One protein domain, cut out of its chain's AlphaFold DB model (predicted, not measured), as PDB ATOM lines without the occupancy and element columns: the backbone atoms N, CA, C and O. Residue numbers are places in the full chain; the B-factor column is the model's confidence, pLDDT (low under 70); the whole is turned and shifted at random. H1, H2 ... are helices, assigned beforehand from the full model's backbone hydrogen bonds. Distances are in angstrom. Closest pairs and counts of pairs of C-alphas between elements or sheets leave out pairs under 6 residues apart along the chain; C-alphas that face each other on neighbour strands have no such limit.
ATOM      1  N   GLU A   7     186.488  71.845 152.991       95.94
ATOM      2  CA  GLU A   7     185.742  71.887 151.725       95.94
ATOM      3  C   GLU A   7     184.217  71.848 151.930       95.94
ATOM      4  O   GLU A   7     183.455  72.057 150.995       95.94
ATOM      5  N   LYS A   8     183.770  71.553 153.159       96.50
ATOM      6  CA  LYS A   8     182.360  71.527 153.583       96.50
ATOM      7  C   LYS A   8     182.042  72.605 154.623       96.50
ATOM      8  O   LYS A   8     181.058  72.493 155.354       96.50
ATOM      9  N   ARG A   9     182.902  73.614 154.771       97.19
ATOM     10  CA  ARG A   9     182.594  74.796 155.583       97.19
ATOM     11  C   ARG A   9     181.784  75.761 154.737       97.19
ATOM     12  O   ARG A   9     182.150  76.007 153.597       97.19
ATOM     13  N   ALA A  10     180.734  76.309 155.342       96.12
ATOM     14  CA  ALA A  10     179.894  77.294 154.680       96.12
ATOM     15  C   ALA A  10     180.721  78.477 154.145       96.12
ATOM     16  O   ALA A  10     181.650  78.937 154.826       96.12
ATOM     17  N   THR A  11     180.394  78.940 152.943       94.69
ATOM     18  CA  THR A  11     181.050  80.078 152.283       94.69
ATOM     19  C   THR A  11     180.664  81.402 152.948       94.69
ATOM     20  O   THR A  11     179.717  81.467 153.729       94.69
ATOM     21  N   LEU A  12     181.380  82.492 152.645       91.62
ATOM     22  CA  LEU A  12     180.993  83.821 153.143       91.62
ATOM     23  C   LEU A  12     179.618  84.268 152.620       91.62
ATOM     24  O   LEU A  12     178.922  84.994 153.319       91.62
ATOM     25  N   GLU A  13     179.226  83.816 151.428       89.12
ATOM     26  CA  GLU A  13     177.919  84.102 150.832       89.12
ATOM     27  C   GLU A  13     176.802  83.318 151.532       89.12
ATOM     28  O   GLU A  13     175.797  83.905 151.918       89.12
ATOM     29  N   GLU A  14     177.008  82.025 151.795       92.50
ATOM     30  CA  GLU A  14     176.073  81.198 152.573       92.50
ATOM     31  C   GLU A  14     175.917  81.709 154.010       92.50
ATOM     32  O   GLU A  14     174.811  81.734 154.535       92.50
ATOM     33  N   ILE A  15     177.009  82.157 154.643       92.50
ATOM     34  CA  ILE A  15     176.973  82.743 155.992       92.50
ATOM     35  C   ILE A  15     176.239  84.091 155.985       92.50
ATOM     36  O   ILE A  15     175.506  84.371 156.925       92.50
ATOM     37  N   ALA A  16     176.417  84.923 154.952       88.31
ATOM     38  CA  ALA A  16     175.766  86.233 154.860       88.31
ATOM     39  C   ALA A  16     174.240  86.149 154.662       88.31
ATOM     40  O   ALA A  16     173.538  87.075 155.058       88.31
ATOM     41  N   HIS A  17     173.744  85.049 154.085       88.12
ATOM     42  CA  HIS A  17     172.317  84.769 153.894       88.12
ATOM     43  C   HIS A  17     171.719  83.843 154.977       88.12
ATOM     44  O   HIS A  17     170.592  83.380 154.818       88.12
ATOM     45  N   ASP A  18     172.447  83.539 156.057       92.06
ATOM     46  CA  ASP A  18     171.936  82.712 157.160       92.06
ATOM     47  C   ASP A  18     170.881  83.491 157.970       92.06
ATOM     48  O   ASP A  18     171.160  84.590 158.464       92.06
ATOM     49  N   ASP A  19     169.685  82.909 158.135       90.50
ATOM     50  CA  ASP A  19     168.543  83.499 158.857       90.50
ATOM     51  C   ASP A  19     168.926  84.035 160.252       90.50
ATOM     52  O   ASP A  19     168.330  84.999 160.741       90.50
ATOM     53  N   TRP A  20     169.935  83.443 160.906       92.19
ATOM     54  CA  TRP A  20     170.408  83.865 162.224       92.19
ATOM     55  C   TRP A  20     171.030  85.270 162.242       92.19
ATOM     56  O   TRP A  20     171.012  85.923 163.288       92.19
ATOM     57  N   LEU A  21     171.567  85.760 161.118       88.06
ATOM     58  CA  LEU A  21     172.127  87.114 161.048       88.06
ATOM     59  C   LEU A  21     171.052  88.208 160.992       88.06
ATOM     60  O   LEU A  21     171.356  89.349 161.338       88.06
ATOM     61  N   GLY A  22     169.822  87.886 160.569       77.31
ATOM     62  CA  GLY A  22     168.703  88.836 160.525       77.31
ATOM     63  C   GLY A  22     168.975  90.105 159.706       77.31
ATOM     64  O   GLY A  22     168.463  91.173 160.041       77.31
ATOM     65  N   LEU A  23     169.828  90.017 158.679       70.12
ATOM     66  CA  LEU A  23     170.211  91.162 157.855       70.12
ATOM     67  C   LEU A  23     169.080  91.533 156.891       70.12
ATOM     68  O   LEU A  23     168.938  90.944 155.821       70.12
ATOM     69  N   GLU A  24     168.324  92.570 157.250       61.56
ATOM     70  CA  GLU A  24     167.516  93.323 156.287       61.56
ATOM     71  C   GLU A  24     168.399  93.730 155.092       61.56
ATOM     72  O   GLU A  24     169.502  94.269 155.266       61.56
ATOM     73  N   ALA A  25     167.912  93.464 153.876       55.56
ATOM     74  CA  ALA A  25     168.695  93.547 152.636       55.56
ATOM     75  C   ALA A  25     169.184  94.970 152.284       55.56
ATOM     76  O   ALA A  25     170.072  95.126 151.448       55.56
ATOM     77  N   ASP A  26     168.666  95.993 152.970       52.56
ATOM     78  CA  ASP A  26     169.134  97.387 152.926       52.56
ATOM     79  C   ASP A  26     170.513  97.595 153.591       52.56
ATOM     80  O   ASP A  26     171.047  98.709 153.619       52.56
ATOM     81  N   SER A  27     171.121  96.529 154.120       55.22
ATOM     82  CA  SER A  27     172.528  96.500 154.512       55.22
ATOM     83  C   SER A  27     173.425  96.644 153.275       55.22
ATOM     84  O   SER A  27     173.938  95.654 152.758       55.22
ATOM     85  N   ASP A  28     173.636  97.893 152.832       58.00
ATOM     86  CA  ASP A  28     174.519  98.339 151.732       58.00
ATOM     87  C   ASP A  28     176.010  98.108 152.074       58.00
ATOM     88  O   ASP A  28     176.854  99.012 152.126       58.00
ATOM     89  N   LEU A  29     176.332  96.848 152.379       57.88
ATOM     90  CA  LEU A  29     177.670  96.312 152.528       57.88
ATOM     91  C   LEU A  29     178.379  96.555 151.201       57.88
ATOM     92  O   LEU A  29     178.066  95.918 150.200       57.88
ATOM     93  N   SER A  30     179.327  97.495 151.194       72.75
ATOM     94  CA  SER A  30     180.059  97.905 149.994       72.75
ATOM     95  C   SER A  30     180.931  96.758 149.465       72.75
ATOM     96  O   SER A  30     182.142  96.727 149.700       72.75
ATOM     97  N   VAL A  31     180.302  95.831 148.735       82.25
ATOM     98  CA  VAL A  31     180.942  94.733 148.010       82.25
ATOM     99  C   VAL A  31     182.088  95.333 147.190       82.25
ATOM    100  O   VAL A  31     181.868  96.340 146.504       82.25
ATOM    101  N   PRO A  32     183.317  94.787 147.276       88.06
ATOM    102  CA  PRO A  32     184.437  95.286 146.492       88.06
ATOM    103  C   PRO A  32     184.061  95.353 145.012       88.06
ATOM    104  O   PRO A  32     183.512  94.399 144.465       88.06
ATOM    105  N   LEU A  33     184.372  96.465 144.347       86.00
ATOM    106  CA  LEU A  33     184.116  96.606 142.912       86.00
ATOM    107  C   LEU A  33     184.863  95.533 142.111       86.00
ATOM    108  O   LEU A  33     184.370  95.088 141.082       86.00
ATOM    109  N   VAL A  34     186.007  95.059 142.611       88.94
ATOM    110  CA  VAL A  34     186.736  93.888 142.094       88.94
ATOM    111  C   VAL A  34     185.864  92.628 141.986       88.94
ATOM    112  O   VAL A  34     186.082  91.829 141.080       88.94
ATOM    113  N   SER A  35     184.878  92.441 142.867       83.62
ATOM    114  CA  SER A  35     183.991  91.270 142.863       83.62
ATOM    115  C   SER A  35     182.861  91.361 141.832       83.62
ATOM    116  O   SER A  35     182.300  90.334 141.465       83.62
ATOM    117  N   SER A  36     182.514  92.566 141.364       77.25
ATOM    118  CA  SER A  36     181.378  92.810 140.458       77.25
ATOM    119  C   SER A  36     181.766  93.402 139.099       77.25
ATOM    120  O   SER A  36     180.936  93.448 138.189       77.25
ATOM    121  N   ARG A  37     183.014  93.855 138.927       84.44
ATOM    122  CA  ARG A  37     183.479  94.569 137.736       84.44
ATOM    123  C   ARG A  37     184.894  94.167 137.326       84.44
ATOM    124  O   ARG A  37     185.846  94.256 138.097       84.44
ATOM    125  N   THR A  38     185.041  93.830 136.049       84.38
ATOM    126  CA  THR A  38     186.331  93.538 135.422       84.38
ATOM    127  C   THR A  38     187.186  94.799 135.231       84.38
ATOM    128  O   THR A  38     186.688  95.893 134.949       84.38
ATOM    129  N   LEU A  39     188.505  94.644 135.372       91.75
ATOM    130  CA  LEU A  39     189.483  95.657 134.966       91.75
ATOM    131  C   LEU A  39     189.676  95.662 133.444       91.75
ATOM    132  O   LEU A  39     189.482  94.647 132.779       91.75
ATOM    133  N   SER A  40     190.153  96.790 132.907       94.00
ATOM    134  CA  SER A  40     190.719  96.814 131.557       94.00
ATOM    135  C   SER A  40     192.108  96.160 131.538       94.00
ATOM    136  O   SER A  40     192.857  96.258 132.512       94.00
ATOM    137  N   GLU A  41     192.493  95.545 130.418       94.25
ATOM    138  CA  GLU A  41     193.836  94.966 130.222       94.25
ATOM    139  C   GLU A  41     194.955  96.014 130.398       94.25
ATOM    140  O   GLU A  41     196.022  95.732 130.950       94.25
ATOM    141  N   ALA A  42     194.681  97.264 130.007       95.44
ATOM    142  CA  ALA A  42     195.580  98.396 130.203       95.44
ATOM    143  C   ALA A  42     195.736  98.776 131.689       95.44
ATOM    144  O   ALA A  42     196.847  99.069 132.136       95.44
ATOM    145  N   ASP A  43     194.655  98.744 132.477       95.88
ATOM    146  CA  ASP A  43     194.719  98.968 133.926       95.88
ATOM    147  C   ASP A  43     195.402  97.807 134.655       95.88
ATOM    148  O   ASP A  43     196.225  98.062 135.532       95.88
ATOM    149  N   HIS A  44     195.118  96.560 134.269       96.56
ATOM    150  CA  HIS A  44     195.799  95.359 134.758       96.56
ATOM    151  C   HIS A  44     197.317  95.463 134.538       96.56
ATOM    152  O   HIS A  44     198.089  95.417 135.499       96.56
ATOM    153  N   SER A  45     197.740  95.734 133.300       97.25
ATOM    154  CA  SER A  45     199.149  95.934 132.936       97.25
ATOM    155  C   SER A  45     199.807  97.057 133.747       97.25
ATOM    156  O   SER A  45     200.928  96.907 134.231       97.25
ATOM    157  N   LEU A  46     199.095  98.169 133.960       96.94
ATOM    158  CA  LEU A  46     199.562  99.306 134.756       96.94
ATOM    159  C   LEU A  46     199.630  99.009 136.267       96.94
ATOM    160  O   LEU A  46     200.451  99.607 136.964       96.94
ATOM    161  N   ILE A  47     198.786  98.121 136.799       97.50
ATOM    162  CA  ILE A  47     198.861  97.663 138.197       97.50
ATOM    163  C   ILE A  47     200.080  96.758 138.378       97.50
ATOM    164  O   ILE A  47     200.889  97.028 139.265       97.50
ATOM    165  N   ILE A  48     200.270  95.770 137.498       97.69
ATOM    166  CA  ILE A  48     201.452  94.897 137.509       97.69
ATOM    167  C   ILE A  48     202.732  95.731 137.393       97.69
ATOM    168  O   ILE A  48     203.621  95.610 138.235       97.69
ATOM    169  N   GLN A  49     202.807  96.660 136.433       97.69
ATOM    170  CA  GLN A  49     203.960  97.553 136.286       97.69
ATOM    171  C   GLN A  49     204.229  98.377 137.558       97.69
ATOM    172  O   GLN A  49     205.382  98.615 137.901       97.69
ATOM    173  N   LYS A  50     203.194  98.796 138.298       97.38
ATOM    174  CA  LYS A  50     203.367  99.505 139.576       97.38
ATOM    175  C   LYS A  50     203.870  98.613 140.706       97.38
ATOM    176  O   LYS A  50     204.628  99.105 141.535       97.38
ATOM    177  N   MET A  51     203.470  97.344 140.752       97.75
ATOM    178  CA  MET A  51     203.962  96.382 141.744       97.75
ATOM    179  C   MET A  51     205.432  96.023 141.485       97.75
ATOM    180  O   MET A  51     206.234  96.044 142.418       97.75
ATOM    181  N   VAL A  52     205.803  95.821 140.216       98.12
ATOM    182  CA  VAL A  52     207.194  95.602 139.780       98.12
ATOM    183  C   VAL A  52     208.059  96.840 140.037       98.12
ATOM    184  O   VAL A  52     209.106  96.734 140.667       98.12
ATOM    185  N   ASN A  53     207.607  98.039 139.646       97.69
ATOM    186  CA  ASN A  53     208.322  99.294 139.932       97.69
ATOM    187  C   ASN A  53     208.399  99.618 141.439       97.69
ATOM    188  O   ASN A  53     209.236 100.419 141.849       97.69
ATOM    189  N   GLY A  54     207.508  99.043 142.252       96.75
ATOM    190  CA  GLY A  54     207.539  99.109 143.712       96.75
ATOM    191  C   GLY A  54     208.414  98.036 144.368       96.75
ATOM    192  O   GLY A  54     208.465  97.990 145.594       96.75
ATOM    193  N   SER A  55     209.071  97.176 143.579       95.12
ATOM    194  CA  SER A  55     209.897  96.048 144.032       95.12
ATOM    195  C   SER A  55     209.173  95.073 144.974       95.12
ATOM    196  O   SER A  55     209.783  94.530 145.892       95.12
ATOM    197  N   ILE A  56     207.867  94.861 144.769       92.69
ATOM    198  CA  ILE A  56     207.035  94.005 145.637       92.69
ATOM    199  C   ILE A  56     207.205  92.512 145.286       92.69
ATOM    200  O   ILE A  56     207.119  91.658 146.165       92.69
ATOM    201  N   CYS A  57     207.382  92.216 143.997       95.31
ATOM    202  CA  CYS A  57     207.448  90.885 143.374       95.31
ATOM    203  C   CYS A  57     207.884  91.050 141.902       95.31
ATOM    204  O   CYS A  57     207.860  92.174 141.378       95.31
ATOM    205  N   THR A  58     208.282  89.972 141.215       97.50
ATOM    206  CA  THR A  58     208.552  90.039 139.759       97.50
ATOM    207  C   THR A  58     207.254  90.022 138.944       97.50
ATOM    208  O   THR A  58     206.183  89.710 139.464       97.50
ATOM    209  N   LYS A  59     207.310  90.362 137.646       97.25
ATOM    210  CA  LYS A  59     206.115  90.326 136.781       97.25
ATOM    211  C   LYS A  59     205.541  88.907 136.700       97.25
ATOM    212  O   LYS A  59     204.327  88.726 136.703       97.25
ATOM    213  N   GLU A  60     206.432  87.934 136.611       97.12
ATOM    214  CA  GLU A  60     206.165  86.510 136.441       97.12
ATOM    215  C   GLU A  60     205.482  85.959 137.697       97.12
ATOM    216  O   GLU A  60     204.399  85.394 137.599       97.12
ATOM    217  N   GLU A  61     206.042  86.250 138.875       97.62
ATOM    218  CA  GLU A  61     205.486  85.903 140.190       97.62
ATOM    219  C   GLU A  61     204.075  86.484 140.408       97.62
ATOM    220  O   GLU A  61     203.205  85.814 140.970       97.62
ATOM    221  N   ILE A  62     203.815  87.711 139.932       97.12
ATOM    222  CA  ILE A  62     202.481  88.330 139.993       97.12
ATOM    223  C   ILE A  62     201.484  87.584 139.104       97.12
ATOM    224  O   ILE A  62     200.384  87.277 139.558       97.12
ATOM    225  N   VAL A  63     201.847  87.300 137.850       96.94
ATOM    226  CA  VAL A  63     200.962  86.595 136.910       96.94
ATOM    227  C   VAL A  63     200.687  85.171 137.395       96.94
ATOM    228  O   VAL A  63     199.527  84.780 137.463       96.94
ATOM    229  N   GLU A  64     201.716  84.442 137.830       97.69
ATOM    230  CA  GLU A  64     201.600  83.077 138.355       97.69
ATOM    231  C   GLU A  64     200.735  83.016 139.631       97.69
ATOM    232  O   GLU A  64     199.871  82.147 139.753       97.69
ATOM    233  N   SER A  65     200.900  83.971 140.559       97.44
ATOM    234  CA  SER A  65     200.065  84.067 141.770       97.44
ATOM    235  C   SER A  65     198.585  84.306 141.448       97.44
ATOM    236  O   SER A  65     197.706  83.782 142.136       97.44
ATOM    237  N   LEU A  66     198.303  85.116 140.422       96.12
ATOM    238  CA  LEU A  66     196.943  85.442 139.985       96.12
ATOM    239  C   LEU A  66     196.299  84.294 139.199       96.12
ATOM    240  O   LEU A  66     195.132  83.997 139.435       96.12
ATOM    241  N   GLU A  67     197.048  83.618 138.326       97.06
ATOM    242  CA  GLU A  67     196.585  82.450 137.562       97.06
ATOM    243  C   GLU A  67     196.208  81.280 138.483       97.06
ATOM    244  O   GLU A  67     195.161  80.659 138.311       97.06
ATOM    245  N   LYS A  68     197.009  81.032 139.526       97.56
ATOM    246  CA  LYS A  68     196.708  80.042 140.575       97.56
ATOM    247  C   LYS A  68     195.621  80.483 141.564       97.56
ATOM    248  O   LYS A  68     195.201  79.672 142.388       97.56
ATOM    249  N   ASN A  69     195.197  81.750 141.522       95.00
ATOM    250  CA  ASN A  69     194.295  82.378 142.492       95.00
ATOM    251  C   ASN A  69     194.732  82.166 143.962       95.00
ATOM    252  O   ASN A  69     193.930  81.821 144.834       95.00
ATOM    253  N   GLU A  70     196.028  82.336 144.246       97.31
ATOM    254  CA  GLU A  70     196.571  82.143 145.596       97.31
ATOM    255  C   GLU A  70     196.089  83.230 146.569       97.31
ATOM    256  O   GLU A  70     196.107  84.418 146.254       97.31
ATOM    257  N   TYR A  71     195.751  82.856 147.806       97.12
ATOM    258  CA  TYR A  71     195.528  83.814 148.897       97.12
ATOM    259  C   TYR A  71     196.867  84.203 149.542       97.12
ATOM    260  O   TYR A  71     197.247  83.685 150.592       97.12
ATOM    261  N   ASN A  72     197.600  85.108 148.886       97.12
ATOM    262  CA  ASN A  72     198.925  85.570 149.299       97.12
ATOM    263  C   ASN A  72     199.017  87.119 149.291       97.12
ATOM    264  O   ASN A  72     198.057  87.822 148.969       97.12
ATOM    265  N   TYR A  73     200.163  87.686 149.689       97.44
ATOM    266  CA  TYR A  73     200.334  89.148 149.757       97.44
ATOM    267  C   TYR A  73     200.431  89.816 148.372       97.44
ATOM    268  O   TYR A  73     200.151  91.011 148.247       97.44
ATOM    269  N   VAL A  74     200.806  89.061 147.336       97.44
ATOM    270  CA  VAL A  74     200.925  89.521 145.947       97.44
ATOM    271  C   VAL A  74     199.534  89.737 145.355       97.44
ATOM    272  O   VAL A  74     199.219  90.848 144.924       97.44
ATOM    273  N   THR A  75     198.661  88.728 145.422       97.31
ATOM    274  CA  THR A  75     197.272  88.828 144.947       97.31
ATOM    275  C   THR A  75     196.468  89.837 145.763       97.31
ATOM    276  O   THR A  75     195.774  90.669 145.182       97.31
ATOM    277  N   ALA A  76     196.625  89.866 147.092       97.56
ATOM    278  CA  ALA A  76     195.984  90.869 147.943       97.56
ATOM    279  C   ALA A  76     196.392  92.301 147.549       97.56
ATOM    280  O   ALA A  76     195.540  93.181 147.420       97.56
ATOM    281  N   THR A  77     197.683  92.536 147.290       97.69
ATOM    282  CA  THR A  77     198.193  93.839 146.832       97.69
ATOM    283  C   THR A  77     197.641  94.206 145.455       97.69
ATOM    284  O   THR A  77     197.190  95.339 145.258       97.69
ATOM    285  N   TYR A  78     197.620  93.255 144.517       97.62
ATOM    286  CA  TYR A  78     197.020  93.436 143.195       97.62
ATOM    287  C   TYR A  78     195.541  93.832 143.300       97.62
ATOM    288  O   TYR A  78     195.145  94.860 142.747       97.62
ATOM    289  N   TYR A  79     194.733  93.086 144.059       96.88
ATOM    290  CA  TYR A  79     193.300  93.352 144.190       96.88
ATOM    291  C   TYR A  79     193.003  94.658 144.945       96.88
ATOM    292  O   TYR A  79     192.077  95.374 144.570       96.88
ATOM    293  N   LEU A  80     193.818  95.064 145.924       96.31
ATOM    294  CA  LEU A  80     193.695  96.386 146.561       96.31
ATOM    295  C   LEU A  80     194.019  97.542 145.596       96.31
ATOM    296  O   LEU A  80     193.383  98.601 145.649       96.31
ATOM    297  N   LEU A  81     194.980  97.358 144.686       96.69
ATOM    298  CA  LEU A  81     195.288  98.330 143.631       96.69
ATOM    299  C   LEU A  81     194.220  98.342 142.525       96.69
ATOM    300  O   LEU A  81     193.886  99.424 142.033       96.69
ATOM    301  N   ALA A  82     193.648  97.183 142.186       96.25
ATOM    302  CA  ALA A  82     192.498  97.034 141.296       96.25
ATOM    303  C   ALA A  82     191.269  97.769 141.843       96.25
ATOM    304  O   ALA A  82     190.705  98.626 141.168       96.25
ATOM    305  N   GLU A  83     190.926  97.530 143.107       94.50
ATOM    306  CA  GLU A  83     189.818  98.176 143.808       94.50
ATOM    307  C   GLU A  83     189.984  99.700 143.842       94.50
ATOM    308  O   GLU A  83     189.061 100.453 143.526       94.50
ATOM    309  N   ARG A  84     191.200 100.178 144.140       94.62
ATOM    310  CA  ARG A  84     191.540 101.607 144.096       94.62
ATOM    311  C   ARG A  84     191.459 102.194 142.683       94.62
ATOM    312  O   ARG A  84     191.167 103.383 142.544       94.62
ATOM    313  N   LYS A  85     191.719 101.395 141.645       93.50
ATOM    314  CA  LYS A  85     191.568 101.787 140.240       93.50
ATOM    315  C   LYS A  85     190.097 101.896 139.848       93.50
ATOM    316  O   LYS A  85     189.700 102.967 139.392       93.50
ATOM    317  N   LEU A  86     189.283 100.875 140.112       92.38
ATOM    318  CA  LEU A  86     187.839 100.885 139.853       92.38
ATOM    319  C   LEU A  86     187.154 102.057 140.584       92.38
ATOM    320  O   LEU A  86     186.534 102.901 139.939       92.38
ATOM    321  N   LYS A  87     187.431 102.239 141.886       90.25
ATOM    322  CA  LYS A  87     186.952 103.383 142.695       90.25
ATOM    323  C   LYS A  87     187.450 104.763 142.228       90.25
ATOM    324  O   LYS A  87     186.985 105.772 142.751       90.25
ATOM    325  N   SER A  88     188.384 104.834 141.273       89.06
ATOM    326  CA  SER A  88     188.818 106.084 140.622       89.06
ATOM    327  C   SER A  88     188.197 106.319 139.240       89.06
ATOM    328  O   SER A  88     188.171 107.459 138.779       89.06
ATOM    329  N   LEU A  89     187.687 105.261 138.598       84.00
ATOM    330  CA  LEU A  89     186.926 105.333 137.348       84.00
ATOM    331  C   LEU A  89     185.455 105.688 137.596       84.00
ATOM    332  O   LEU A  89     184.820 106.236 136.700       84.00
ATOM    333  N   ASP A  90     184.945 105.421 138.801       76.44
ATOM    334  CA  ASP A  90     183.590 105.774 139.223       76.44
ATOM    335  C   ASP A  90     183.576 107.121 139.961       76.44
ATOM    336  O   ASP A  90     183.869 107.183 141.163       76.44
TER     337      ASP A  90
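What this domain is: This is residues 7 to 90 of the 460 residues of the protein "SNF-related serine/threonine-protein kinase" of Lygus hesperus (UniProt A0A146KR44). A small helical head is built round the long helix H5, with H3 and the short H2 packed on it and H4 making a corner with its first turns; a loose arm with little H1 in it reaches away from this head. Residues 11 to 16, 19 to 24 and 26 to 31 of that arm stick out. You have 84 printed residues with five named helices, H1 to H5 in order, and no named strand: the class is all helix. The whole is loose, with a radius of gyration of the C-alphas of 16.0 A, and flat, spanning 46 by 34 by 18 A.

How they stand to each other: Begin at the hub, H5, residues 73 to 89. Look at Leu 81: its C-alpha is 6.5 A from that of Ile 47 in H3, residues 41 to 53, the closest pair where these helices touch. H5 touches H3 with residues 78 to 85 alone, at a steep tilt of 50 degrees, opposite ways. With residues 74 to 75 alone H5 touches H4, residues 59 to 67, about perpendicular at 86 degrees; the closest C-alphas, of Leu 66 and Thr 75, are 6.0 A apart. H3 touches H4 with residues 48 to 52 alone, the C-alphas of Val 52 and Lys 59 coming closest at 6.2 A, at a steep tilt of 53 degrees, opposite ways. H2, residues 33 to 36, touches H5, closest at the C-alphas of Val 34 and Glu 83, 5.6 A. H1, residues 12 to 16, touches no helix. In H1, H3, H4 and H5 every O i to N i+4 pair is within hydrogen-bond range; H2 is too short for one.

Where its parts are: Find C-alpha 73 at (200.334, 89.148, 149.757); from there H5 runs 24.4 A to C-alpha 89 at (186.926, 105.333, 137.348). H3 is 18.0 A long and H4 12.4 A. C-alpha 12, where H1 begins, is at (180.993, 83.821, 153.143).

The domain as a whole: The C-alphas of Asp 19 and Asn 53 are farthest apart, 46.8 A. The printed part has no cut. The link from H1 to H2 is long, 16 residues; the other three are tight. In this model pLDDT is under 70 at residues 24 to 29.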